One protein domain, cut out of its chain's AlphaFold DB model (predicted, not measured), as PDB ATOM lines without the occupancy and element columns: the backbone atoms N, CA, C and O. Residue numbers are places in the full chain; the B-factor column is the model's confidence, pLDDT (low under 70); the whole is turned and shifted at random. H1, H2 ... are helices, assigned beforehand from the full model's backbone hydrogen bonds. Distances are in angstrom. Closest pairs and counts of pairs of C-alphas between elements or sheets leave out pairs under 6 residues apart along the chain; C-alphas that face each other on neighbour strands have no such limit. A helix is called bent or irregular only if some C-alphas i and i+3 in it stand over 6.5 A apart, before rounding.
ATOM      1  N   HIS A  48      31.427  -4.469  30.913       55.09
ATOM      2  CA  HIS A  48      31.040  -4.535  32.325       55.09
ATOM      3  C   HIS A  48      30.152  -3.318  32.671       55.09
ATOM      4  O   HIS A  48      30.565  -2.193  32.364       55.09
ATOM      5  N   PRO A  49      28.980  -3.498  33.308       58.28
ATOM      6  CA  PRO A  49      28.006  -2.424  33.551       58.28
ATOM      7  C   PRO A  49      28.593  -1.176  34.227       58.28
ATOM      8  O   PRO A  49      28.200  -0.054  33.925       58.28
ATOM      9  N   GLU A  50      29.593  -1.366  35.087       57.97
ATOM     10  CA  GLU A  50      30.305  -0.302  35.809       57.97
ATOM     11  C   GLU A  50      31.104   0.634  34.882       57.97
ATOM     12  O   GLU A  50      31.188   1.840  35.126       57.97
ATOM     13  N   ILE A  51      31.657   0.097  33.788       58.50
ATOM     14  CA  ILE A  51      32.377   0.882  32.775       58.50
ATOM     15  C   ILE A  51      31.371   1.685  31.947       58.50
ATOM     16  O   ILE A  51      31.592   2.869  31.712       58.50
ATOM     17  N   SER A  52      30.236   1.084  31.562       61.78
ATOM     18  CA  SER A  52      29.160   1.817  30.874       61.78
ATOM     19  C   SER A  52      28.638   2.966  31.740       61.78
ATOM     20  O   SER A  52      28.569   4.092  31.260       61.78
ATOM     21  N   ALA A  53      28.358   2.716  33.022       65.31
ATOM     22  CA  ALA A  53      27.860   3.734  33.948       65.31
ATOM     23  C   ALA A  53      28.844   4.908  34.117       65.31
ATOM     24  O   ALA A  53      28.444   6.067  34.050       65.31
ATOM     25  N   SER A  54      30.143   4.622  34.245       65.25
ATOM     26  CA  SER A  54      31.174   5.663  34.368       65.25
ATOM     27  C   SER A  54      31.316   6.517  33.098       65.25
ATOM     28  O   SER A  54      31.566   7.722  33.178       65.25
ATOM     29  N   LEU A  55      31.145   5.905  31.918       69.31
ATOM     30  CA  LEU A  55      31.183   6.601  30.628       69.31
ATOM     31  C   LEU A  55      29.924   7.439  30.384       69.31
ATOM     32  O   LEU A  55      30.025   8.532  29.827       69.31
ATOM     33  N   GLU A  56      28.756   6.948  30.805       73.00
ATOM     34  CA  GLU A  56      27.470   7.642  30.662       73.00
ATOM     35  C   GLU A  56      27.481   9.030  31.295       73.00
ATOM     36  O   GLU A  56      27.019   9.987  30.674       73.00
ATOM     37  N   ASP A  57      28.054   9.156  32.490       73.50
ATOM     38  CA  ASP A  57      28.071  10.422  33.224       73.50
ATOM     39  C   ASP A  57      29.146  11.395  32.697       73.50
ATOM     40  O   ASP A  57      29.138  12.580  33.030       73.50
ATOM     41  N   ASN A  58      30.048  10.924  31.826       77.56
ATOM     42  CA  ASN A  58      31.231  11.665  31.377       77.56
ATOM     43  C   ASN A  58      31.374  11.758  29.849       77.56
ATOM     44  O   ASN A  58      32.466  12.031  29.347       77.56
ATOM     45  N   VAL A  59      30.290  11.580  29.085       82.94
ATOM     46  CA  VAL A  59      30.334  11.601  27.608       82.94
ATOM     47  C   VAL A  59      31.018  12.849  27.026       82.94
ATOM     48  O   VAL A  59      31.842  12.687  26.127       82.94
ATOM     49  N   PRO A  60      30.768  14.091  27.488       81.00
ATOM     50  CA  PRO A  60      31.475  15.259  26.953       81.00
ATOM     51  C   PRO A  60      32.995  15.173  27.132       81.00
ATOM     52  O   PRO A  60      33.751  15.417  26.194       81.00
ATOM     53  N   THR A  61      33.440  14.766  28.318       77.44
ATOM     54  CA  THR A  61      34.857  14.567  28.638       77.44
ATOM     55  C   THR A  61      35.450  13.483  27.745       77.44
ATOM     56  O   THR A  61      36.475  13.703  27.104       77.44
ATOM     57  N   LEU A  62      34.754  12.354  27.609       80.31
ATOM     58  CA  LEU A  62      35.144  11.237  26.756       80.31
ATOM     59  C   LEU A  62      35.357  11.647  25.291       80.31
ATOM     60  O   LEU A  62      36.361  11.283  24.681       80.31
ATOM     61  N   ILE A  63      34.434  12.423  24.725       84.62
ATOM     62  CA  ILE A  63      34.515  12.866  23.328       84.62
ATOM     63  C   ILE A  63      35.667  13.852  23.119       84.62
ATOM     64  O   ILE A  63      36.413  13.716  22.147       84.62
ATOM     65  N   ARG A  64      35.883  14.795  24.043       81.12
ATOM     66  CA  ARG A  64      37.042  15.707  23.996       81.12
ATOM     67  C   ARG A  64      38.360  14.952  24.068       81.12
ATOM     68  O   ARG A  64      39.283  15.252  23.313       81.12
ATOM     69  N   TRP A  65      38.413  13.933  24.917       77.31
ATOM     70  CA  TRP A  65      39.549  13.030  25.030       77.31
ATOM     71  C   TRP A  65      39.848  12.292  23.739       77.31
ATOM     72  O   TRP A  65      40.986  12.280  23.273       77.31
ATOM     73  N   MET A  66      38.821  11.728  23.114       81.06
ATOM     74  CA  MET A  66      38.979  11.121  21.801       81.06
ATOM     75  C   MET A  66      39.400  12.145  20.745       81.06
ATOM     76  O   MET A  66      40.217  11.826  19.887       81.06
ATOM     77  N   GLY A  67      38.924  13.387  20.828       83.56
ATOM     78  CA  GLY A  67      39.401  14.489  19.994       83.56
ATOM     79  C   GLY A  67      40.898  14.766  20.163       83.56
ATOM     80  O   GLY A  67      41.594  14.978  19.168       83.56
ATOM     81  N   LEU A  68      41.413  14.709  21.395       78.56
ATOM     82  CA  LEU A  68      42.847  14.819  21.668       78.56
ATOM     83  C   LEU A  68      43.612  13.626  21.086       78.56
ATOM     84  O   LEU A  68      44.570  13.830  20.347       78.56
ATOM     85  N   MET A  69      43.159  12.395  21.348       76.00
ATOM     86  CA  MET A  69      43.769  11.175  20.804       76.00
ATOM     87  C   MET A  69      43.805  11.186  19.276       76.00
ATOM     88  O   MET A  69      44.821  10.836  18.685       76.00
ATOM     89  N   HIS A  70      42.729  11.643  18.632       80.12
ATOM     90  CA  HIS A  70      42.634  11.750  17.179       80.12
ATOM     91  C   HIS A  70      43.702  12.688  16.600       80.12
ATOM     92  O   HIS A  70      44.177  12.470  15.490       80.12
ATOM     93  N   ARG A  71      44.087  13.744  17.324       75.62
ATOM     94  CA  ARG A  71      45.138  14.692  16.905       75.62
ATOM     95  C   ARG A  71      46.558  14.207  17.228       75.62
ATOM     96  O   ARG A  71      47.513  14.950  17.050       75.62
ATOM     97  N   GLU A  72      46.658  12.958  17.666       66.81
ATOM     98  CA  GLU A  72      47.854  12.148  17.860       66.81
ATOM     99  C   GLU A  72      48.975  12.762  18.718       66.81
ATOM    100  O   GLU A  72      50.035  13.149  18.221       66.81
ATOM    101  N   PRO A  73      48.822  12.752  20.048       60.81
ATOM    102  CA  PRO A  73      49.956  12.857  20.951       60.81
ATOM    103  C   PRO A  73      50.709  11.517  20.970       60.81
ATOM    104  O   PRO A  73      50.287  10.546  21.593       60.81
ATOM    105  N   SER A  74      51.851  11.454  20.289       60.41
ATOM    106  CA  SER A  74      52.680  10.241  20.156       60.41
ATOM    107  C   SER A  74      53.065   9.566  21.486       60.41
ATOM    108  O   SER A  74      53.322   8.362  21.508       60.41
ATOM    109  N   TRP A  75      53.062  10.306  22.601       61.50
ATOM    110  CA  TRP A  75      53.295   9.776  23.946       61.50
ATOM    111  C   TRP A  75      52.156   8.887  24.464       61.50
ATOM    112  O   TRP A  75      52.442   7.950  25.203       61.50
ATOM    113  N   LEU A  76      50.900   9.108  24.050       61.12
ATOM    114  CA  LEU A  76      49.776   8.254  24.462       61.12
ATOM    115  C   LEU A  76      49.966   6.817  23.969       61.12
ATOM    116  O   LEU A  76      49.667   5.861  24.674       61.12
ATOM    117  N   PHE A  77      50.515   6.657  22.766       58.72
ATOM    118  CA  PHE A  77      50.616   5.358  22.100       58.72
ATOM    119  C   PHE A  77      51.933   4.626  22.382       58.72
ATOM    120  O   PHE A  77      52.037   3.430  22.108       58.72
ATOM    121  N   ALA A  78      52.924   5.313  22.962       58.91
ATOM    122  CA  ALA A  78      54.242   4.752  23.252       58.91
ATOM    123  C   ALA A  78      54.179   3.538  24.199       58.91
ATOM    124  O   ALA A  78      54.952   2.595  24.044       58.91
ATOM    125  N   HIS A  79      53.228   3.531  25.138       55.38
ATOM    126  CA  HIS A  79      53.054   2.457  26.121       55.38
ATOM    127  C   HIS A  79      52.197   1.283  25.627       55.38
ATOM    128  O   HIS A  79      52.153   0.242  26.283       55.38
ATOM    129  N   TRP A  80      51.537   1.421  24.476       54.66
ATOM    130  CA  TRP A  80      50.670   0.385  23.904       54.66
ATOM    131  C   TRP A  80      51.320  -0.383  22.747       54.66
ATOM    132  O   TRP A  80      50.673  -1.214  22.120       54.66
ATOM    133  N   GLY A  81      52.606  -0.134  22.471       50.44
ATOM    134  CA  GLY A  81      53.377  -0.875  21.469       50.44
ATOM    135  C   GLY A  81      52.999  -0.566  20.018       50.44
ATOM    136  O   GLY A  81      53.470  -1.252  19.113       50.44
ATOM    137  N   PHE A  82      52.178   0.461  19.773       50.56
ATOM    138  CA  PHE A  82      51.828   0.872  18.417       50.56
ATOM    139  C   PHE A  82      52.994   1.645  17.773       50.56
ATOM    140  O   PHE A  82      53.526   2.580  18.383       50.56
ATOM    141  N   PRO A  83      53.412   1.300  16.541       53.06
ATOM    142  CA  PRO A  83      54.489   2.009  15.852       53.06
ATOM    143  C   PRO A  83      54.087   3.464  15.593       53.06
ATOM    144  O   PRO A  83      52.993   3.702  15.100       53.06
ATOM    145  N   ARG A  84      54.956   4.439  15.902       54.97
ATOM    146  CA  ARG A  84      54.684   5.886  15.756       54.97
ATOM    147  C   ARG A  84      54.251   6.219  14.329       54.97
ATOM    148  O   ARG A  84      55.085   6.282  13.429       54.97
ATOM    149  N   SER A  85      52.959   6.416  14.111       60.34
ATOM    150  CA  SER A  85      52.434   6.722  12.793       60.34
ATOM    151  C   SER A  85      51.166   7.541  12.899       60.34
ATOM    152  O   SER A  85      50.258   7.118  13.608       60.34
ATOM    153  N   CYS A  86      51.109   8.614  12.099       59.59
ATOM    154  CA  CYS A  86      50.101   9.685  12.072       59.59
ATOM    155  C   CYS A  86      48.626   9.263  11.881       59.59
ATOM    156  O   CYS A  86      47.745  10.113  11.748       59.59
ATOM    157  N   THR A  87      48.343   7.960  11.825       67.81
ATOM    158  CA  THR A  87      46.993   7.401  11.725       67.81
ATOM    159  C   THR A  87      46.580   6.584  12.950       67.81
ATOM    160  O   THR A  87      45.440   6.124  12.994       67.81
ATOM    161  N   ASN A  88      47.457   6.381  13.939       71.56
ATOM    162  CA  ASN A  88      47.158   5.536  15.102       71.56
ATOM    163  C   ASN A  88      46.072   6.144  15.985       71.56
ATOM    164  O   ASN A  88      45.144   5.446  16.395       71.56
ATOM    165  N   GLY A  89      46.175   7.445  16.255       75.44
ATOM    166  CA  GLY A  89      45.178   8.170  17.035       75.44
ATOM    167  C   GLY A  89      43.783   8.088  16.409       75.44
ATOM    168  O   GLY A  89      42.859   7.580  17.050       75.44
ATOM    169  N   PRO A  90      43.621   8.508  15.141       78.06
ATOM    170  CA  PRO A  90      42.369   8.369  14.398       78.06
ATOM    171  C   PRO A  90      41.811   6.936  14.377       78.06
ATOM    172  O   PRO A  90      40.605   6.741  14.535       78.06
ATOM    173  N   MET A  91      42.681   5.930  14.232       75.38
ATOM    174  CA  MET A  91      42.301   4.515  14.219       75.38
ATOM    175  C   MET A  91      41.720   4.056  15.560       75.38
ATOM    176  O   MET A  91      40.619   3.505  15.595       75.38
ATOM    177  N   ILE A  92      42.430   4.315  16.661       75.00
ATOM    178  CA  ILE A  92      41.996   3.938  18.013       75.00
ATOM    179  C   ILE A  92      40.683   4.628  18.365       75.00
ATOM    180  O   ILE A  92      39.793   4.013  18.954       75.00
ATOM    181  N   VAL A  93      40.529   5.890  17.965       79.56
ATOM    182  CA  VAL A  93      39.292   6.645  18.175       79.56
ATOM    183  C   VAL A  93      38.124   6.016  17.419       79.56
ATOM    184  O   VAL A  93      37.064   5.823  18.012       79.56
ATOM    185  N   ALA A  94      38.306   5.644  16.149       78.81
ATOM    186  CA  ALA A  94      37.259   4.980  15.375       78.81
ATOM    187  C   ALA A  94      36.851   3.634  16.007       78.81
ATOM    188  O   ALA A  94      35.662   3.407  16.241       78.81
ATOM    189  N   GLN A  95      37.823   2.786  16.366       74.94
ATOM    190  CA  GLN A  95      37.570   1.506  17.045       74.94
ATOM    191  C   GLN A  95      36.854   1.698  18.387       74.94
ATOM    192  O   GLN A  95      35.896   0.990  18.695       74.94
ATOM    193  N   SER A  96      37.280   2.695  19.164       77.38
ATOM    194  CA  SER A  96      36.684   3.008  20.462       77.38
ATOM    195  C   SER A  96      35.240   3.474  20.321       77.38
ATOM    196  O   SER A  96      34.366   2.954  21.007       77.38
ATOM    197  N   LEU A  97      34.969   4.404  19.398       80.62
ATOM    198  CA  LEU A  97      33.607   4.854  19.103       80.62
ATOM    199  C   LEU A  97      32.723   3.690  18.657       80.62
ATOM    200  O   LEU A  97      31.605   3.564  19.146       80.62
ATOM    201  N   GLN A  98      33.230   2.815  17.783       78.25
ATOM    202  CA  GLN A  98      32.483   1.644  17.331       78.25
ATOM    203  C   GLN A  98      32.119   0.731  18.505       78.25
ATOM    204  O   GLN A  98      30.959   0.342  18.642       78.25
ATOM    205  N   ALA A  99      33.091   0.385  19.350       73.94
ATOM    206  CA  ALA A  99      32.869  -0.508  20.480       73.94
ATOM    207  C   ALA A  99      31.928   0.096  21.523       73.94
ATOM    208  O   ALA A  99      31.018  -0.593  21.974       73.94
ATOM    209  N   ILE A 100      32.073   1.382  21.850       75.75
ATOM    210  CA  ILE A 100      31.144   2.070  22.755       75.75
ATOM    211  C   ILE A 100      29.733   2.069  22.175       75.75
ATOM    212  O   ILE A 100      28.775   1.811  22.894       75.75
ATOM    213  N   TYR A 101      29.589   2.325  20.876       75.25
ATOM    214  CA  TYR A 101      28.271   2.344  20.251       75.25
ATOM    215  C   TYR A 101      27.654   0.942  20.131       75.25
ATOM    216  O   TYR A 101      26.439   0.790  20.203       75.25
ATOM    217  N   THR A 102      28.475  -0.095  19.967       73.44
ATOM    218  CA  THR A 102      28.005  -1.484  19.829       73.44
ATOM    219  C   THR A 102      27.640  -2.093  21.181       73.44
ATOM    220  O   THR A 102      26.628  -2.777  21.294       73.44
ATOM    221  N   LEU A 103      28.467  -1.851  22.198       72.94
ATOM    222  CA  LEU A 103      28.409  -2.537  23.490       72.94
ATOM    223  C   LEU A 103      27.853  -1.657  24.618       72.94
ATOM    224  O   LEU A 103      27.576  -2.155  25.705       72.94
ATOM    225  N   GLY A 104      27.735  -0.350  24.391       72.50
ATOM    226  CA  GLY A 104      27.223   0.600  25.370       72.50
ATOM    227  C   GLY A 104      25.710   0.512  25.554       72.50
ATOM    228  O   GLY A 104      24.972   0.074  24.669       72.50
ATOM    229  N   SER A 105      25.242   0.980  26.712       79.31
ATOM    230  CA  SER A 105      23.813   1.083  27.004       79.31
ATOM    231  C   SER A 105      23.097   2.054  26.051       79.31
ATOM    232  O   SER A 105      23.699   2.956  25.463       79.31
ATOM    233  N   GLU A 106      21.770   1.942  25.943       83.62
ATOM    234  CA  GLU A 106      20.973   2.901  25.166       83.62
ATOM    235  C   GLU A 106      21.090   4.335  25.705       83.62
ATOM    236  O   GLU A 106      21.047   5.299  24.935       83.62
ATOM    237  N   LYS A 107      21.297   4.490  27.018       83.56
ATOM    238  CA  LYS A 107      21.548   5.792  27.644       83.56
ATOM    239  C   LYS A 107      22.870   6.386  27.149       83.56
ATOM    240  O   LYS A 107      22.890   7.549  26.747       83.56
ATOM    241  N   LEU A 108      23.934   5.581  27.078       82.31
ATOM    242  CA  LEU A 108      25.232   5.998  26.541       82.31
ATOM    243  C   LEU A 108      25.142   6.363  25.053       82.31
ATOM    244  O   LEU A 108      25.596   7.436  24.653       82.31
ATOM    245  N   ARG A 109      24.485   5.527  24.237       84.56
ATOM    246  CA  ARG A 109      24.249   5.820  22.809       84.56
ATOM    247  C   ARG A 109      23.459   7.110  22.608       84.56
ATOM    248  O   ARG A 109      23.805   7.927  21.758       84.56
ATOM    249  N   SER A 110      22.425   7.330  23.417       85.25
ATOM    250  CA  SER A 110      21.623   8.559  23.398       85.25
ATOM    251  C   SER A 110      22.445   9.796  23.748       85.25
ATOM    252  O   SER A 110      22.345  10.808  23.056       85.25
ATOM    253  N   ALA A 111      23.298   9.710  24.769       85.38
ATOM    254  CA  ALA A 111      24.186  10.803  25.147       85.38
ATOM    255  C   ALA A 111      25.224  11.117  24.052       85.38
ATOM    256  O   ALA A 111      25.489  12.286  23.777       85.38
ATOM    257  N   ILE A 112      25.755  10.095  23.371       86.31
ATOM    258  CA  ILE A 112      26.656  10.271  22.220       86.31
ATOM    259  C   ILE A 112      25.926  10.935  21.046       86.31
ATOM    260  O   ILE A 112      26.448  11.894  20.484       86.31
ATOM    261  N   ARG A 113      24.706  10.490  20.710       86.00
ATOM    262  CA  ARG A 113      23.859  11.112  19.668       86.00
ATOM    263  C   ARG A 113      23.597  12.593  19.936       86.00
ATOM    264  O   ARG A 113      23.645  13.405  19.017       86.00
ATOM    265  N   ALA A 114      23.330  12.945  21.192       85.06
ATOM    266  CA  ALA A 114      23.059  14.322  21.594       85.06
ATOM    267  C   ALA A 114      24.314  15.218  21.589       85.06
ATOM    268  O   ALA A 114      24.195  16.447  21.579       85.06
ATOM    269  N   ASN A 115      25.516  14.634  21.592       86.62
ATOM    270  CA  ASN A 115      26.765  15.380  21.636       86.62
ATOM    271  C   ASN A 115      27.242  15.771  20.224       86.62
ATOM    272  O   ASN A 115      27.657  14.936  19.422       86.62
ATOM    273  N   LYS A 116      27.254  17.079  19.935       84.06
ATOM    274  CA  LYS A 116      27.704  17.627  18.643       84.06
ATOM    275  C   LYS A 116      29.167  17.301  18.322       84.06
ATOM    276  O   LYS A 116      29.480  17.005  17.173       84.06
ATOM    277  N   GLU A 117      30.037  17.315  19.329       85.25
ATOM    278  CA  GLU A 117      31.469  17.031  19.175       85.25
ATOM    279  C   GLU A 117      31.691  15.564  18.750       85.25
ATOM    280  O   GLU A 117      32.648  15.264  18.036       85.25
ATOM    281  N   ALA A 118      30.782  14.645  19.108       84.62
ATOM    282  CA  ALA A 118      30.880  13.235  18.723       84.62
ATOM    283  C   ALA A 118      30.667  13.040  17.215       84.62
ATOM    284  O   ALA A 118      31.380  12.273  16.565       84.62
ATOM    285  N   LEU A 119      29.715  13.778  16.641       84.94
ATOM    286  CA  LEU A 119      29.478  13.783  15.200       84.94
ATOM    287  C   LEU A 119      30.644  14.425  14.436       84.94
ATOM    288  O   LEU A 119      31.043  13.932  13.381       84.94
ATOM    289  N   GLU A 120      31.219  15.503  14.968       85.06
ATOM    290  CA  GLU A 120      32.414  16.123  14.388       85.06
ATOM    291  C   GLU A 120      33.601  15.160  14.387       85.06
ATOM    292  O   GLU A 120      34.288  15.031  13.377       85.06
ATOM    293  N   LEU A 121      33.799  14.422  15.477       85.31
ATOM    294  CA  LEU A 121      34.840  13.409  15.587       85.31
ATOM    295  C   LEU A 121      34.664  12.270  14.568       85.31
ATOM    296  O   LEU A 121      35.639  11.817  13.966       85.31
ATOM    297  N   LEU A 122      33.422  11.848  14.316       84.75
ATOM    298  CA  LEU A 122      33.102  10.858  13.285       84.75
ATOM    299  C   LEU A 122      33.406  11.377  11.861       84.75
ATOM    300  O   LEU A 122      33.927  10.647  11.014       84.75
ATOM    301  N   LEU A 123      33.123  12.652  11.588       82.69
ATOM    302  CA  LEU A 123      33.442  13.301  10.308       82.69
ATOM    303  C   LEU A 123      34.947  13.520  10.113       82.69
ATOM    304  O   LEU A 123      35.462  13.381   8.996       82.69
ATOM    305  N   LEU A 124      35.655  13.844  11.195       83.25
ATOM    306  CA  LEU A 124      37.108  13.979  11.209       83.25
ATOM    307  C   LEU A 124      37.784  12.640  10.917       83.25
ATOM    308  O   LEU A 124      38.650  12.592  10.043       83.25
ATOM    309  N   SER A 125      37.332  11.551  11.544       81.94
ATOM    310  CA  SER A 125      37.878  10.215  11.282       81.94
ATOM    311  C   SER A 125      37.617   9.771   9.837       81.94
ATOM    312  O   SER A 125      38.504   9.228   9.178       81.94
ATOM    313  N   TRP A 126      36.455  10.103   9.264       84.12
ATOM    314  CA  TRP A 126      36.200   9.880   7.837       84.12
ATOM    315  C   TRP A 126      37.189  10.626   6.940       84.12
ATOM    316  O   TRP A 126      37.697  10.087   5.958       84.12
ATOM    317  N   SER A 127      37.483  11.878   7.261       82.94
ATOM    318  CA  SER A 127      38.279  12.742   6.386       82.94
ATOM    319  C   SER A 127      39.783  12.663   6.653       82.94
ATOM    320  O   SER A 127      40.553  13.321   5.954       82.94
ATOM    321  N   CYS A 128      40.202  11.877   7.648       82.81
ATOM    322  CA  CYS A 128      41.595  11.760   8.051       82.81
ATOM    323  C   CYS A 128      42.453  11.151   6.937       82.81
ATOM    324  O   CYS A 128      42.086  10.140   6.325       82.81
ATOM    325  N   ARG A 129      43.611  11.772   6.707       80.69
ATOM    326  CA  ARG A 129      44.624  11.331   5.751       80.69
ATOM    327  C   ARG A 129      45.986  11.265   6.430       80.69
ATOM    328  O   ARG A 129      46.245  12.058   7.333       80.69
ATOM    329  N   ASP A 130      46.813  10.324   6.000       78.12
ATOM    330  CA  ASP A 130      48.215  10.258   6.397       78.12
ATOM    331  C   ASP A 130      49.066  11.309   5.661       78.12
ATOM    332  O   ASP A 130      48.562  12.129   4.884       78.12
ATOM    333  N   THR A 131      50.374  11.290   5.917       77.25
ATOM    334  CA  THR A 131      51.350  12.193   5.288       77.25
ATOM    335  C   THR A 131      51.417  12.065   3.769       77.25
ATOM    336  O   THR A 131      51.746  13.043   3.100       77.25
ATOM    337  N   ASP A 132      51.066  10.901   3.223       80.12
ATOM    338  CA  ASP A 132      51.057  10.622   1.785       80.12
ATOM    339  C   ASP A 132      49.684  10.914   1.154       80.12
ATOM    340  O   ASP A 132      49.439  10.630  -0.023       80.12
ATOM    341  N   GLY A 133      48.762  11.486   1.932       80.50
ATOM    342  CA  GLY A 133      47.409  11.804   1.503       80.50
ATOM    343  C   GLY A 133      46.493  10.584   1.394       80.50
ATOM    344  O   GLY A 133      45.383  10.726   0.870       80.50
ATOM    345  N   ARG A 134      46.902   9.407   1.879       82.69
ATOM    346  CA  ARG A 134      46.087   8.185   1.883       82.69
ATOM    347  C   ARG A 134      45.112   8.195   3.042       82.69
ATOM    348  O   ARG A 134      45.395   8.722   4.114       82.69
ATOM    349  N   THR A 135      43.934   7.623   2.837       83.81
ATOM    350  CA  THR A 135      42.960   7.472   3.917       83.81
ATOM    351  C   THR A 135      43.344   6.311   4.831       83.81
ATOM    352  O   THR A 135      44.122   5.430   4.461       83.81
ATOM    353  N   MET A 136      42.735   6.252   6.020       77.00
ATOM    354  CA  MET A 136      42.902   5.103   6.921       77.00
ATOM    355  C   MET A 136      42.573   3.760   6.249       77.00
ATOM    356  O   MET A 136      43.109   2.733   6.650       77.00
ATOM    357  N   GLN A 137      41.714   3.745   5.225       77.62
ATOM    358  CA  GLN A 137      41.361   2.519   4.519       77.62
ATOM    359  C   GLN A 137      42.565   1.891   3.818       77.62
ATOM    360  O   GLN A 137      42.724   0.678   3.907       77.62
ATOM    361  N   TYR A 138      43.428   2.683   3.177       78.75
ATOM    362  CA  TYR A 138      44.597   2.171   2.459       78.75
ATOM    363  C   TYR A 138      45.463   1.247   3.323       78.75
ATOM    364  O   TYR A 138      45.807   0.149   2.893       78.75
ATOM    365  N   ARG A 139      45.754   1.653   4.564       73.81
ATOM    366  CA  ARG A 139      46.579   0.867   5.494       73.81
ATOM    367  C   ARG A 139      45.943  -0.468   5.853       73.81
ATOM    368  O   ARG A 139      46.577  -1.503   5.695       73.81
ATOM    369  N   PHE A 140      44.670  -0.451   6.239       72.50
ATOM    370  CA  PHE A 140      43.921  -1.671   6.555       72.50
ATOM    371  C   PHE A 140      43.818  -2.596   5.343       72.50
ATOM    372  O   PHE A 140      43.989  -3.811   5.441       72.50
ATOM    373  N   LEU A 141      43.592  -2.016   4.164       72.56
ATOM    374  CA  LEU A 141      43.552  -2.784   2.937       72.56
ATOM    375  C   LEU A 141      44.898  -3.443   2.615       72.56
ATOM    376  O   LEU A 141      44.886  -4.610   2.215       72.56
ATOM    377  N   ALA A 142      46.007  -2.727   2.819       69.25
ATOM    378  CA  ALA A 142      47.371  -3.193   2.578       69.25
ATOM    379  C   ALA A 142      47.827  -4.261   3.587       69.25
ATOM    380  O   ALA A 142      48.509  -5.208   3.207       69.25
ATOM    381  N   GLU A 143      47.400  -4.156   4.847       67.88
ATOM    382  CA  GLU A 143      47.711  -5.109   5.926       67.88
ATOM    383  C   GLU A 143      46.796  -6.354   5.917       67.88
ATOM    384  O   GLU A 143      46.823  -7.163   6.837       67.88
ATOM    385  N   ALA A 144      46.002  -6.535   4.853       57.75
ATOM    386  CA  ALA A 144      45.047  -7.633   4.666       57.75
ATOM    387  C   ALA A 144      43.917  -7.716   5.713       57.75
ATOM    388  O   ALA A 144      43.176  -8.695   5.719       57.75
ATOM    389  N   ASP A 145      43.695  -6.668   6.508       60.81
ATOM    390  CA  ASP A 145      42.519  -6.556   7.370       60.81
ATOM    391  C   ASP A 145      41.302  -6.116   6.530       60.81
ATOM    392  O   ASP A 145      41.344  -5.158   5.746       60.81
ATOM    393  N   ASP A 146      40.212  -6.875   6.618       58.66
ATOM    394  CA  ASP A 146      39.007  -6.693   5.807       58.66
ATOM    395  C   ASP A 146      38.156  -5.496   6.251       58.66
ATOM    396  O   ASP A 146      37.225  -5.109   5.542       58.66
ATOM    397  N   ARG A 147      38.456  -4.905   7.412       65.25
ATOM    398  CA  ARG A 147      37.524  -4.045   8.137       65.25
ATOM    399  C   ARG A 147      38.181  -2.748   8.592       65.25
ATOM    400  O   ARG A 147      38.675  -2.638   9.707       65.25
ATOM    401  N   CYS A 148      38.125  -1.722   7.739       72.81
ATOM    402  CA  CYS A 148      38.564  -0.378   8.118       72.81
ATOM    403  C   CYS A 148      37.704   0.137   9.291       72.81
ATOM    404  O   CYS A 148      36.492   0.295   9.111       72.81
ATOM    405  N   PRO A 149      38.293   0.462  10.459       72.81
ATOM    406  CA  PRO A 149      37.540   0.897  11.627       72.81
ATOM    407  C   PRO A 149      36.676   2.108  11.339       72.81
ATOM    408  O   PRO A 149      35.515   2.109  11.705       72.81
ATOM    409  N   ALA A 150      37.187   3.090  10.591       77.62
ATOM    410  CA  ALA A 150      36.399   4.255  10.210       77.62
ATOM    411  C   ALA A 150      35.122   3.853   9.455       77.62
ATOM    412  O   ALA A 150      34.038   4.281   9.829       77.62
ATOM    413  N   VAL A 151      35.224   2.994   8.436       77.50
ATOM    414  CA  VAL A 151      34.048   2.541   7.675       77.50
ATOM    415  C   VAL A 151      33.079   1.784   8.588       77.50
ATOM    416  O   VAL A 151      31.891   2.088   8.594       77.50
ATOM    417  N   ASN A 152      33.581   0.887   9.437       77.38
ATOM    418  CA  ASN A 152      32.746   0.128  10.367       77.38
ATOM    419  C   ASN A 152      32.029   0.994  11.404       77.38
ATOM    420  O   ASN A 152      30.845   0.782  11.659       77.38
ATOM    421  N   THR A 153      32.725   1.958  12.009       82.00
ATOM    422  CA  THR A 153      32.131   2.906  12.955       82.00
ATOM    423  C   THR A 153      30.975   3.638  12.291       82.00
ATOM    424  O   THR A 153      29.891   3.713  12.864       82.00
ATOM    425  N   TRP A 154      31.175   4.105  11.055       83.88
ATOM    426  CA  TRP A 154      30.118   4.733  10.272       83.88
ATOM    427  C   TRP A 154      28.928   3.792  10.069       83.88
ATOM    428  O   TRP A 154      27.816   4.174  10.396       83.88
ATOM    429  N   LEU A 155      29.121   2.555   9.615       77.38
ATOM    430  CA  LEU A 155      28.004   1.619   9.416       77.38
ATOM    431  C   LEU A 155      27.200   1.361  10.691       77.38
ATOM    432  O   LEU A 155      25.974   1.435  10.673       77.38
ATOM    433  N   VAL A 156      27.896   1.057  11.791       78.19
ATOM    434  CA  VAL A 156      27.271   0.734  13.078       78.19
ATOM    435  C   VAL A 156      26.444   1.915  13.572       78.19
ATOM    436  O   VAL A 156      25.303   1.737  13.990       78.19
ATOM    437  N   MET A 157      27.000   3.123  13.498       82.69
ATOM    438  CA  MET A 157      26.308   4.317  13.966       82.69
ATOM    439  C   MET A 157      25.168   4.721  13.024       82.69
ATOM    440  O   MET A 157      24.115   5.130  13.491       82.69
ATOM    441  N   MET A 158      25.322   4.561  11.707       78.88
ATOM    442  CA  MET A 158      24.277   4.905  10.733       78.88
ATOM    443  C   MET A 158      23.107   3.911  10.705       78.88
ATOM    444  O   MET A 158      22.042   4.253  10.191       78.88
ATOM    445  N   ALA A 159      23.273   2.707  11.261       76.69
ATOM    446  CA  ALA A 159      22.175   1.762  11.470       76.69
ATOM    447  C   ALA A 159      21.175   2.241  12.544       76.69
ATOM    448  O   ALA A 159      20.023   1.809  12.554       76.69
ATOM    449  N   ASP A 160      21.593   3.146  13.434       79.12
ATOM    450  CA  ASP A 160      20.718   3.804  14.400       79.12
ATOM    451  C   ASP A 160      19.963   4.961  13.735       79.12
ATOM    452  O   ASP A 160      20.562   5.935  13.275       79.12
ATOM    453  N   ALA A 161      18.630   4.877  13.714       80.38
ATOM    454  CA  ALA A 161      17.779   5.880  13.075       80.38
ATOM    455  C   ALA A 161      17.949   7.291  13.671       80.38
ATOM    456  O   ALA A 161      17.948   8.275  12.933       80.38
ATOM    457  N   GLY A 162      18.149   7.400  14.987       81.38
ATOM    458  CA  GLY A 162      18.362   8.685  15.652       81.38
ATOM    459  C   GLY A 162      19.705   9.307  15.274       81.38
ATOM    460  O   GLY A 162      19.777  10.502  14.994       81.38
ATOM    461  N   PHE A 163      20.770   8.503  15.203       82.12
ATOM    462  CA  PHE A 163      22.080   8.994  14.768       82.12
ATOM    463  C   PHE A 163      22.080   9.355  13.274       82.12
ATOM    464  O   PHE A 163      22.602  10.406  12.892       82.12
ATOM    465  N   LEU A 164      21.428   8.542  12.436       81.81
ATOM    466  CA  LEU A 164      21.204   8.824  11.018       81.81
ATOM    467  C   LEU A 164      20.525  10.187  10.810       81.81
ATOM    468  O   LEU A 164      20.956  10.964   9.955       81.81
ATOM    469  N   ASP A 165      19.503  10.506  11.604       83.00
ATOM    470  CA  ASP A 165      18.807  11.794  11.537       83.00
ATOM    471  C   ASP A 165      19.693  12.966  11.981       83.00
ATOM    472  O   ASP A 165      19.697  14.021  11.329       83.00
ATOM    473  N   CYS A 166      20.509  12.787  13.026       84.12
ATOM    474  CA  CYS A 166      21.510  13.778  13.433       84.12
ATOM    475  C   CYS A 166      22.519  14.056  12.308       84.12
ATOM    476  O   CYS A 166      22.794  15.217  11.987       84.12
ATOM    477  N   VAL A 167      23.023  13.001  11.660       82.00
ATOM    478  CA  VAL A 167      23.960  13.105  10.534       82.00
ATOM    479  C   VAL A 167      23.308  13.829   9.363       82.00
ATOM    480  O   VAL A 167      23.852  14.826   8.893       82.00
ATOM    481  N   LYS A 168      22.113  13.408   8.926       79.38
ATOM    482  CA  LYS A 168      21.380  14.070   7.834       79.38
ATOM    483  C   LYS A 168      21.148  15.552   8.121       79.38
ATOM    484  O   LYS A 168      21.333  16.388   7.237       79.38
ATOM    485  N   THR A 169      20.786  15.893   9.357       83.69
ATOM    486  CA  THR A 169      20.584  17.283   9.787       83.69
ATOM    487  C   THR A 169      21.874  18.095   9.681       83.69
ATOM    488  O   THR A 169      21.867  19.188   9.115       83.69
ATOM    489  N   ARG A 170      23.004  17.554  10.151       82.81
ATOM    490  CA  ARG A 170      24.305  18.233  10.066       82.81
ATOM    491  C   ARG A 170      24.800  18.378   8.628       82.81
ATOM    492  O   ARG A 170      25.354  19.424   8.294       82.81
ATOM    493  N   VAL A 171      24.581  17.368   7.789       77.12
ATOM    494  CA  VAL A 171      24.978  17.357   6.371       77.12
ATOM    495  C   VAL A 171      24.203  18.383   5.561       77.12
ATOM    496  O   VAL A 171      24.789  19.062   4.725       77.12
ATOM    497  N   ARG A 172      22.906  18.570   5.837       77.69
ATOM    498  CA  ARG A 172      22.117  19.655   5.224       77.69
ATOM    499  C   ARG A 172      22.689  21.043   5.515       77.69
ATOM    500  O   ARG A 172      22.464  21.960   4.736       77.69
ATOM    501  N   ALA A 173      23.430  21.185   6.611       82.88
ATOM    502  CA  ALA A 173      24.119  22.410   6.990       82.88
ATOM    503  C   ALA A 173      25.592  22.456   6.531       82.88
ATOM    504  O   ALA A 173      26.330  23.339   6.966       82.88
ATOM    505  N   PHE A 174      26.061  21.513   5.704       81.25
ATOM    506  CA  PHE A 174      27.428  21.551   5.182       81.25
ATOM    507  C   PHE A 174      27.628  22.721   4.228       81.25
ATOM    508  O   PHE A 174      26.857  22.954   3.299       81.25
ATOM    509  N   THR A 175      28.758  23.395   4.395       83.00
ATOM    510  CA  THR A 175      29.322  24.246   3.357       83.00
ATOM    511  C   THR A 175      29.757  23.403   2.156       83.00
ATOM    512  O   THR A 175      30.063  22.210   2.263       83.00
ATOM    513  N   HIS A 176      29.879  24.043   0.992       74.56
ATOM    514  CA  HIS A 176      30.400  23.389  -0.211       74.56
ATOM    515  C   HIS A 176      31.787  22.754   0.021       74.56
ATOM    516  O   HIS A 176      32.061  21.653  -0.460       74.56
ATOM    517  N   SER A 177      32.656  23.405   0.807       80.44
ATOM    518  CA  SER A 177      33.982  22.862   1.119       80.44
ATOM    519  C   SER A 177      33.922  21.610   1.995       80.44
ATOM    520  O   SER A 177      34.721  20.702   1.770       80.44
ATOM    521  N   GLU A 178      33.048  21.561   3.002       80.38
ATOM    522  CA  GLU A 178      32.901  20.382   3.868       80.38
ATOM    523  C   GLU A 178      32.374  19.191   3.068       80.38
ATOM    524  O   GLU A 178      32.937  18.099   3.135       80.38
ATOM    525  N   TYR A 179      31.368  19.430   2.224       75.75
ATOM    526  CA  TYR A 179      30.802  18.400   1.361       75.75
ATOM    527  C   TYR A 179      31.844  17.835   0.381       75.75
ATOM    528  O   TYR A 179      31.983  16.618   0.230       75.75
ATOM    529  N   ARG A 180      32.665  18.709  -0.222       75.94
ATOM    530  CA  ARG A 180      33.765  18.299  -1.107       75.94
ATOM    531  C   ARG A 180      34.811  17.452  -0.387       75.94
ATOM    532  O   ARG A 180      35.285  16.475  -0.962       75.94
ATOM    533  N   LYS A 181      35.177  17.809   0.850       80.94
ATOM    534  CA  LYS A 181      36.135  17.037   1.660       80.94
ATOM    535  C   LYS A 181      35.593  15.643   1.969       80.94
ATOM    536  O   LYS A 181      36.305  14.665   1.752       80.94
ATOM    537  N   PHE A 182      34.332  15.553   2.393       80.75
ATOM    538  CA  PHE A 182      33.681  14.284   2.712       80.75
ATOM    539  C   PHE A 182      33.624  13.343   1.499       80.75
ATOM    540  O   PHE A 182      34.087  12.202   1.570       80.75
ATOM    541  N   LEU A 183      33.124  13.834   0.359       77.06
ATOM    542  CA  LEU A 183      33.058  13.037  -0.868       77.06
ATOM    543  C   LEU A 183      34.437  12.732  -1.449       77.06
ATOM    544  O   LEU A 183      34.659  11.630  -1.936       77.06
ATOM    545  N   GLY A 184      35.385  13.666  -1.373       77.69
ATOM    546  CA  GLY A 184      36.763  13.415  -1.791       77.69
ATOM    547  C   GLY A 184      37.406  12.282  -0.991       77.69
ATOM    548  O   GLY A 184      38.129  11.461  -1.547       77.69
ATOM    549  N   ALA A 185      37.108  12.191   0.308       82.56
ATOM    550  CA  ALA A 185      37.556  11.088   1.150       82.56
ATOM    551  C   ALA A 185      36.880   9.751   0.791       82.56
ATOM    552  O   ALA A 185      37.509   8.702   0.924       82.56
ATOM    553  N   ALA A 186      35.636   9.772   0.304       79.06
ATOM    554  CA  ALA A 186      34.965   8.587  -0.224       79.06
ATOM    555  C   ALA A 186      35.566   8.120  -1.559       79.06
ATOM    556  O   ALA A 186      35.826   6.933  -1.733       79.06
ATOM    557  N   VAL A 187      35.835   9.048  -2.482       76.62
ATOM    558  CA  VAL A 187      36.478   8.746  -3.771       76.62
ATOM    559  C   VAL A 187      37.866   8.148  -3.555       76.62
ATOM    560  O   VAL A 187      38.145   7.085  -4.097       76.62
ATOM    561  N   SER A 188      38.701   8.747  -2.698       83.06
ATOM    562  CA  SER A 188      40.031   8.188  -2.416       83.06
ATOM    563  C   SER A 188      39.966   6.774  -1.842       83.06
ATOM    564  O   SER A 188      40.757   5.926  -2.229       83.06
ATOM    565  N   ARG A 189      38.989   6.475  -0.980       82.62
ATOM    566  CA  ARG A 189      38.779   5.116  -0.459       82.62
ATOM    567  C   ARG A 189      38.442   4.100  -1.551       82.62
ATOM    568  O   ARG A 189      38.914   2.965  -1.500       82.62
ATOM    569  N   LEU A 190      37.646   4.503  -2.542       75.75
ATOM    570  CA  LEU A 190      37.359   3.676  -3.716       75.75
ATOM    571  C   LEU A 190      38.610   3.424  -4.559       75.75
ATOM    572  O   LEU A 190      38.863   2.289  -4.952       75.75
ATOM    573  N   GLU A 191      39.396   4.470  -4.812       78.06
ATOM    574  CA  GLU A 191      40.651   4.380  -5.566       78.06
ATOM    575  C   GLU A 191      41.671   3.487  -4.851       78.06
ATOM    576  O   GLU A 191      42.327   2.658  -5.474       78.06
ATOM    577  N   GLU A 192      41.778   3.607  -3.529       81.88
ATOM    578  CA  GLU A 192      42.651   2.773  -2.699       81.88
ATOM    579  C   GLU A 192      42.223   1.302  -2.723       81.88
ATOM    580  O   GLU A 192      43.072   0.411  -2.790       81.88
ATOM    581  N   TRP A 193      40.915   1.033  -2.723       76.25
ATOM    582  CA  TRP A 193      40.390  -0.321  -2.886       76.25
ATOM    583  C   TRP A 193      40.740  -0.913  -4.253       76.25
ATOM    584  O   TRP A 193      41.230  -2.041  -4.333       76.25
ATOM    585  N   GLU A 194      40.547  -0.144  -5.322       73.75
ATOM    586  CA  GLU A 194      40.861  -0.574  -6.686       73.75
ATOM    587  C   GLU A 194      42.366  -0.763  -6.900       73.75
ATOM    588  O   GLU A 194      42.772  -1.684  -7.608       73.75
ATOM    589  N   MET A 195      43.197   0.072  -6.273       78.88
ATOM    590  CA  MET A 195      44.654  -0.039  -6.329       78.88
ATOM    591  C   MET A 195      45.141  -1.337  -5.680       78.88
ATOM    592  O   MET A 195      46.017  -2.007  -6.223       78.88
ATOM    593  N   LEU A 196      44.578  -1.700  -4.525       74.75
ATOM    594  CA  LEU A 196      45.044  -2.842  -3.737       74.75
ATOM    595  C   LEU A 196      44.364  -4.170  -4.114       74.75
ATOM    596  O   LEU A 196      44.850  -5.225  -3.709       74.75
ATOM    597  N   LYS A 197      43.257  -4.133  -4.873       70.50
ATOM    598  CA  LYS A 197      42.444  -5.292  -5.322       70.50
ATOM    599  C   LYS A 197      42.371  -6.443  -4.305       70.50
ATOM    600  O   LYS A 197      42.727  -7.585  -4.622       70.50
ATOM    601  N   PRO A 198      41.940  -6.176  -3.067       66.62
ATOM    602  CA  PRO A 198      42.005  -7.176  -2.018       66.62
ATOM    603  C   PRO A 198      41.027  -8.331  -2.288       66.62
ATOM    604  O   PRO A 198      39.843  -8.121  -2.548       66.62
ATOM    605  N   LYS A 199      41.533  -9.570  -2.211       56.88
ATOM    606  CA  LYS A 199      40.864 -10.797  -2.692       56.88
ATOM    607  C   LYS A 199      39.508 -11.117  -2.031       56.88
ATOM    608  O   LYS A 199      38.707 -11.821  -2.637       56.88
ATOM    609  N   SER A 200      39.244 -10.624  -0.822       53.12
ATOM    610  CA  SER A 200      38.066 -10.937   0.015       53.12
ATOM    611  C   SER A 200      36.973  -9.853   0.035       53.12
ATOM    612  O   SER A 200      35.886 -10.086   0.562       53.12
ATOM    613  N   LYS A 201      37.205  -8.649  -0.504       59.97
ATOM    614  CA  LYS A 201      36.582  -7.433   0.071       59.97
ATOM    615  C   LYS A 201      35.453  -6.799  -0.748       59.97
ATOM    616  O   LYS A 201      35.405  -5.579  -0.900       59.97
ATOM    617  N   ALA A 202      34.501  -7.605  -1.224       56.69
ATOM    618  CA  ALA A 202      33.244  -7.079  -1.778       56.69
ATOM    619  C   ALA A 202      32.373  -6.388  -0.704       56.69
ATOM    620  O   ALA A 202      31.643  -5.449  -1.011       56.69
ATOM    621  N   ILE A 203      32.486  -6.830   0.556       57.06
ATOM    622  CA  ILE A 203      31.703  -6.323   1.694       57.06
ATOM    623  C   ILE A 203      32.120  -4.889   2.052       57.06
ATOM    624  O   ILE A 203      31.274  -4.005   2.010       57.06
ATOM    625  N   ALA A 204      33.417  -4.623   2.250       60.62
ATOM    626  CA  ALA A 204      33.925  -3.277   2.558       60.62
ATOM    627  C   ALA A 204      33.567  -2.233   1.481       60.62
ATOM    628  O   ALA A 204      33.322  -1.063   1.772       60.62
ATOM    629  N   MET A 205      33.510  -2.665   0.217       65.06
ATOM    630  CA  MET A 205      33.091  -1.818  -0.894       65.06
ATOM    631  C   MET A 205      31.590  -1.500  -0.836       65.06
ATOM    632  O   MET A 205      31.193  -0.355  -1.046       65.06
ATOM    633  N   VAL A 206      30.743  -2.485  -0.519       64.06
ATOM    634  CA  VAL A 206      29.306  -2.246  -0.314       64.06
ATOM    635  C   VAL A 206      29.050  -1.329   0.862       64.06
ATOM    636  O   VAL A 206      28.246  -0.410   0.751       64.06
ATOM    637  N   GLU A 207      29.760  -1.543   1.953       66.31
ATOM    638  CA  GLU A 207      29.675  -0.726   3.152       66.31
ATOM    639  C   GLU A 207      30.040   0.740   2.873       66.31
ATOM    640  O   GLU A 207      29.303   1.658   3.235       66.31
ATOM    641  N   LEU A 208      31.124   0.975   2.130       70.38
ATOM    642  CA  LEU A 208      31.511   2.309   1.674       70.38
ATOM    643  C   LEU A 208      30.435   2.947   0.784       70.38
ATOM    644  O   LEU A 208      30.083   4.110   0.978       70.38
ATOM    645  N   VAL A 209      29.883   2.194  -0.172       67.56
ATOM    646  CA  VAL A 209      28.800   2.676  -1.044       67.56
ATOM    647  C   VAL A 209      27.555   3.029  -0.228       67.56
ATOM    648  O   VAL A 209      26.969   4.083  -0.466       67.56
ATOM    649  N   GLN A 210      27.181   2.209   0.756       67.50
ATOM    650  CA  GLN A 210      26.052   2.467   1.653       67.50
ATOM    651  C   GLN A 210      26.239   3.761   2.445       67.50
ATOM    652  O   GLN A 210      25.331   4.590   2.470       67.50
ATOM    653  N   VAL A 211      27.422   3.976   3.032       70.12
ATOM    654  CA  VAL A 211      27.719   5.218   3.759       70.12
ATOM    655  C   VAL A 211      27.606   6.421   2.829       70.12
ATOM    656  O   VAL A 211      26.950   7.394   3.183       70.12
ATOM    657  N   VAL A 212      28.182   6.360   1.625       70.00
ATOM    658  CA  VAL A 212      28.151   7.492   0.684       70.00
ATOM    659  C   VAL A 212      26.740   7.786   0.194       70.00
ATOM    660  O   VAL A 212      26.370   8.955   0.101       70.00
ATOM    661  N   HIS A 213      25.938   6.756  -0.073       66.31
ATOM    662  CA  HIS A 213      24.563   6.900  -0.548       66.31
ATOM    663  C   HIS A 213      23.721   7.826   0.327       66.31
ATOM    664  O   HIS A 213      23.014   8.685  -0.193       66.31
ATOM    665  N   ILE A 214      23.879   7.725   1.647       64.25
ATOM    666  CA  ILE A 214      23.154   8.554   2.616       64.25
ATOM    667  C   ILE A 214      23.396  10.057   2.382       64.25
ATOM    668  O   ILE A 214      22.535  10.884   2.682       64.25
ATOM    669  N   PHE A 215      24.552  10.419   1.822       63.22
ATOM    670  CA  PHE A 215      24.954  11.798   1.556       63.22
ATOM    671  C   PHE A 215      24.619  12.249   0.132       63.22
ATOM    672  O   PHE A 215      24.602  13.454  -0.118       63.22
ATOM    673  N   LEU A 216      24.360  11.315  -0.793       57.38
ATOM    674  CA  LEU A 216      23.941  11.612  -2.169       57.38
ATOM    675  C   LEU A 216      22.468  12.021  -2.260       57.38
ATOM    676  O   LEU A 216      22.100  12.759  -3.173       57.38
ATOM    677  N   ASP A 217      21.659  11.596  -1.288       55.22
ATOM    678  CA  ASP A 217      20.237  11.936  -1.164       55.22
ATOM    679  C   ASP A 217      19.988  13.382  -0.655       55.22
ATOM    680  O   ASP A 217      18.862  13.744  -0.307       55.22
ATOM    681  N   LEU A 218      21.021  14.235  -0.589       54.00
ATOM    682  CA  LEU A 218      20.980  15.614  -0.076       54.00
ATOM    683  C   LEU A 218      21.757  16.575  -1.024       54.00
ATOM    684  O   LEU A 218      22.673  16.131  -1.710       54.00
ATOM    685  N   PRO A 219      21.531  17.904  -0.945       52.09
ATOM    686  CA  PRO A 219      20.896  18.818  -1.933       52.09
ATOM    687  C   PRO A 219      21.409  18.783  -3.401       52.09
ATOM    688  O   PRO A 219      22.497  18.301  -3.686       52.09
ATOM    689  N   GLU A 220      20.673  19.398  -4.345       49.12
ATOM    690  CA  GLU A 220      20.921  19.363  -5.813       49.12
ATOM    691  C   GLU A 220      22.379  19.591  -6.271       49.12
ATOM    692  O   GLU A 220      22.858  18.903  -7.173       49.12
ATOM    693  N   TYR A 221      23.114  20.534  -5.667       49.38
ATOM    694  CA  TYR A 221      24.501  20.838  -6.067       49.38
ATOM    695  C   TYR A 221      25.472  19.689  -5.750       49.38
ATOM    696  O   TYR A 221      26.421  19.411  -6.486       49.38
ATOM    697  N   ALA A 222      25.213  19.014  -4.638       48.12
ATOM    698  CA  ALA A 222      25.976  17.906  -4.104       48.12
ATOM    699  C   ALA A 222      25.779  16.659  -4.980       48.12
ATOM    700  O   ALA A 222      26.737  15.950  -5.306       48.12
ATOM    701  N   THR A 223      24.553  16.486  -5.479       50.91
ATOM    702  CA  THR A 223      24.186  15.460  -6.451       50.91
ATOM    703  C   THR A 223      24.982  15.584  -7.755       50.91
ATOM    704  O   THR A 223      25.439  14.568  -8.269       50.91
ATOM    705  N   TRP A 224      25.209  16.790  -8.294       53.94
ATOM    706  CA  TRP A 224      25.979  16.973  -9.538       53.94
ATOM    707  C   TRP A 224      27.460  16.614  -9.387       53.94
ATOM    708  O   TRP A 224      27.995  15.855 -10.198       53.94
ATOM    709  N   TYR A 225      28.111  17.102  -8.327       53.38
ATOM    710  CA  TYR A 225      29.514  16.781  -8.050       53.38
ATOM    711  C   TYR A 225      29.700  15.279  -7.810       53.38
ATOM    712  O   TYR A 225      30.562  14.646  -8.425       53.38
ATOM    713  N   ALA A 226      28.829  14.676  -7.001       51.62
ATOM    714  CA  ALA A 226      28.851  13.243  -6.768       51.62
ATOM    715  C   ALA A 226      28.552  12.419  -8.027       51.62
ATOM    716  O   ALA A 226      29.250  11.445  -8.291       51.62
ATOM    717  N   ARG A 227      27.568  12.809  -8.846       52.94
ATOM    718  CA  ARG A 227      27.282  12.144 -10.128       52.94
ATOM    719  C   ARG A 227      28.489  12.180 -11.061       52.94
ATOM    720  O   ARG A 227      28.767  11.174 -11.704       52.94
ATOM    721  N   SER A 228      29.216  13.298 -11.103       58.28
ATOM    722  CA  SER A 228      30.367  13.468 -11.998       58.28
ATOM    723  C   SER A 228      31.590  12.621 -11.617       58.28
ATOM    724  O   SER A 228      32.325  12.199 -12.504       58.28
ATOM    725  N   LEU A 229      31.795  12.335 -10.324       57.94
ATOM    726  CA  LEU A 229      32.990  11.634  -9.828       57.94
ATOM    727  C   LEU A 229      32.708  10.206  -9.345       57.94
ATOM    728  O   LEU A 229      33.490   9.292  -9.592       57.94
ATOM    729  N   PHE A 230      31.594  10.006  -8.646       53.25
ATOM    730  CA  PHE A 230      31.278   8.765  -7.941       53.25
ATOM    731  C   PHE A 230      30.508   7.781  -8.831       53.25
ATOM    732  O   PHE A 230      30.808   6.589  -8.830       53.25
ATOM    733  N   GLY A 231      29.561   8.269  -9.643       55.94
ATOM    734  CA  GLY A 231      28.681   7.434 -10.472       55.94
ATOM    735  C   GLY A 231      29.431   6.508 -11.442       55.94
ATOM    736  O   GLY A 231      29.336   5.287 -11.302       55.94
ATOM    737  N   PRO A 232      30.221   7.041 -12.394       57.41
ATOM    738  CA  PRO A 232      30.964   6.224 -13.354       57.41
ATOM    739  C   PRO A 232      31.937   5.245 -12.684       57.41
ATOM    740  O   PRO A 232      32.064   4.097 -13.112       57.41
ATOM    741  N   LYS A 233      32.591   5.679 -11.600       57.81
ATOM    742  CA  LYS A 233      33.625   4.897 -10.920       57.81
ATOM    743  C   LYS A 233      33.043   3.722 -10.136       57.81
ATOM    744  O   LYS A 233      33.506   2.595 -10.297       57.81
ATOM    745  N   VAL A 234      31.984   3.955  -9.360       55.62
ATOM    746  CA  VAL A 234      31.273   2.891  -8.632       55.62
ATOM    747  C   VAL A 234      30.642   1.893  -9.593       55.62
ATOM    748  O   VAL A 234      30.723   0.689  -9.354       55.62
ATOM    749  N   LEU A 235      30.072   2.361 -10.708       51.81
ATOM    750  CA  LEU A 235      29.515   1.480 -11.738       51.81
ATOM    751  C   LEU A 235      30.589   0.597 -12.391       51.81
ATOM    752  O   LEU A 235      30.324  -0.578 -12.641       51.81
ATOM    753  N   SER A 236      31.795   1.124 -12.629       59.84
ATOM    754  CA  SER A 236      32.934   0.329 -13.115       59.84
ATOM    755  C   SER A 236      33.313  -0.766 -12.113       59.84
ATOM    756  O   SER A 236      33.337  -1.945 -12.461       59.84
ATOM    757  N   ILE A 237      33.498  -0.397 -10.841       54.94
ATOM    758  CA  ILE A 237      33.892  -1.326  -9.769       54.94
ATOM    759  C   ILE A 237      32.827  -2.416  -9.540       54.94
ATOM    760  O   ILE A 237      33.153  -3.596  -9.380       54.94
ATOM    761  N   ALA A 238      31.540  -2.052  -9.571       49.44
ATOM    762  CA  ALA A 238      30.427  -2.987  -9.413       49.44
ATOM    763  C   ALA A 238      30.308  -3.990 -10.573       49.44
ATOM    764  O   ALA A 238      29.904  -5.135 -10.360       49.44
ATOM    765  N   ARG A 239      30.671  -3.596 -11.802       52.16
ATOM    766  CA  ARG A 239      30.672  -4.499 -12.966       52.16
ATOM    767  C   ARG A 239      31.746  -5.577 -12.856       52.16
ATOM    768  O   ARG A 239      31.469  -6.720 -13.232       52.16
ATOM    769  N   GLU A 240      32.908  -5.210 -12.323       53.06
ATOM    770  CA  GLU A 240      34.100  -6.056 -12.178       53.06
ATOM    771  C   GLU A 240      34.070  -6.962 -10.936       53.06
ATOM    772  O   GLU A 240      34.835  -7.920 -10.859       53.06
ATOM    773  N   SER A 241      33.164  -6.710  -9.985       46.69
ATOM    774  CA  SER A 241      33.090  -7.429  -8.706       46.69
ATOM    775  C   SER A 241      31.848  -8.334  -8.616       46.69
ATOM    776  O   SER A 241      30.746  -7.844  -8.362       46.69
ATOM    777  N   PRO A 242      31.979  -9.671  -8.750       42.47
ATOM    778  CA  PRO A 242      30.837 -10.595  -8.773       42.47
ATOM    779  C   PRO A 242      29.957 -10.543  -7.512       42.47
ATOM    780  O   PRO A 242      28.737 -10.669  -7.606       42.47
ATOM    781  N   GLY A 243      30.558 -10.299  -6.338       40.78
ATOM    782  CA  GLY A 243      29.854 -10.224  -5.050       40.78
ATOM    783  C   GLY A 243      28.928  -9.011  -4.902       40.78
ATOM    784  O   GLY A 243      27.921  -9.096  -4.207       40.78
ATOM    785  N   LEU A 244      29.201  -7.912  -5.615       39.06
ATOM    786  CA  LEU A 244      28.370  -6.701  -5.604       39.06
ATOM    787  C   LEU A 244      27.021  -6.910  -6.306       39.06
ATOM    788  O   LEU A 244      26.017  -6.336  -5.887       39.06
ATOM    789  N   ARG A 245      26.952  -7.798  -7.310       38.09
ATOM    790  CA  ARG A 245      25.686  -8.140  -7.988       38.09
ATOM    791  C   ARG A 245      24.703  -8.856  -7.061       38.09
ATOM    792  O   ARG A 245      23.503  -8.622  -7.166       38.09
ATOM    793  N   ALA A 246      25.194  -9.680  -6.132       33.31
ATOM    794  CA  ALA A 246      24.364 -10.420  -5.175       33.31
ATOM    795  C   ALA A 246      23.742  -9.523  -4.084       33.31
ATOM    796  O   ALA A 246      22.738  -9.891  -3.472       33.31
ATOM    797  N   LEU A 247      24.311  -8.333  -3.864       35.16
ATOM    798  CA  LEU A 247      23.947  -7.413  -2.781       35.16
ATOM    799  C   LEU A 247      22.759  -6.494  -3.135       35.16
ATOM    800  O   LEU A 247      22.217  -5.825  -2.258       35.16
TER     801      LEU A 247
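What this domain is: This is residues 48 to 247 of the 263 residues of an uncharacterized protein of Coprinellus micaceus (UniProt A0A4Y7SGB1). Helices are stacked in two rows along the longest axis: H2, H6, H10 and H12a follow one another in one row, H4, H8 and H11 in the row beside it. H5 and H9 lie along one edge of the stack, H1 at one end, and H12b with H13 at the other. H2, H4, H6, H8, H10, H11 and H12a make an up and down bundle, each running against the one before it in the chain. The printed part, all helix in class, has 200 residues with thirteen named helices, H1 to H13 in chain order, and no named strand. It is compact, with a radius of gyration of the C-alphas of 17.1 A and spans of 49 by 38 by 33 A.

How they stand to each other: H10, residues 176 to 196, and H11, residues 202 to 216, form a helical hairpin at a shallow tilt of 15 degrees, the closest C-alphas, Ala 186 and Val 212, 7.0 A apart. H11 touches H8, residues 149 to 158, at a steep tilt of 54 degrees (closest C-alphas Val 151 and Leu 208, 6.5 A). H8 touches H4, residues 88 to 103 (Gln 98 and Thr 153, 4.6 A). H10 touches H6, residues 116 to 127, with residues 181 to 185 alone (Ala 185 and Ser 127, 5.5 A). H6 touches H2, residues 59 to 70 (Ala 118 and Ile 63, 5.9 A). H7, residues 136 to 142, touches H10 (Tyr 138 and Glu 192, 5.5 A). H5, residues 106 to 114, and H9, residues 161 to 172, only just touch, with 3 pairs of C-alphas within 8 A. H1, residues 49 to 56, touches H5 (Glu 56 and Leu 108, 5.0 A). H3, residues 74 to 78, touches no helix but is near H4. H12, residues 220 to 240, is one helix by its hydrogen bonds but bent, C-alphas 229 and 232 being 6.8 A apart; its arms H12a, 220 to 229, and H12b, 232 to 240, stand at 49 degrees. H13, residues 242 to 247, touches H11 (Gly 243 and Ala 202, 5.7 A). Every O i to N i+4 pair is within hydrogen-bond range except in H7, 2 of 3, H11, 9 of 11, and H13, 0 of 2, where 3 of 3 O i to N i+3 pairs are.

Where its parts are: H10 spans 30.2 A, H4 22.1 A and H11 20.9 A. C-alpha 49 opens H1 at (28.006, -2.424, 33.551), and C-alpha 247 ends H13 at (23.947, -7.413, -2.781).

The domain as a whole: The C-alphas farthest apart, Glu 50 and Ser 228, are 49.8 A apart. The printed part has no cut and no long link. Its mean pLDDT is 70.6; residues 213 to 247 are among those under 70.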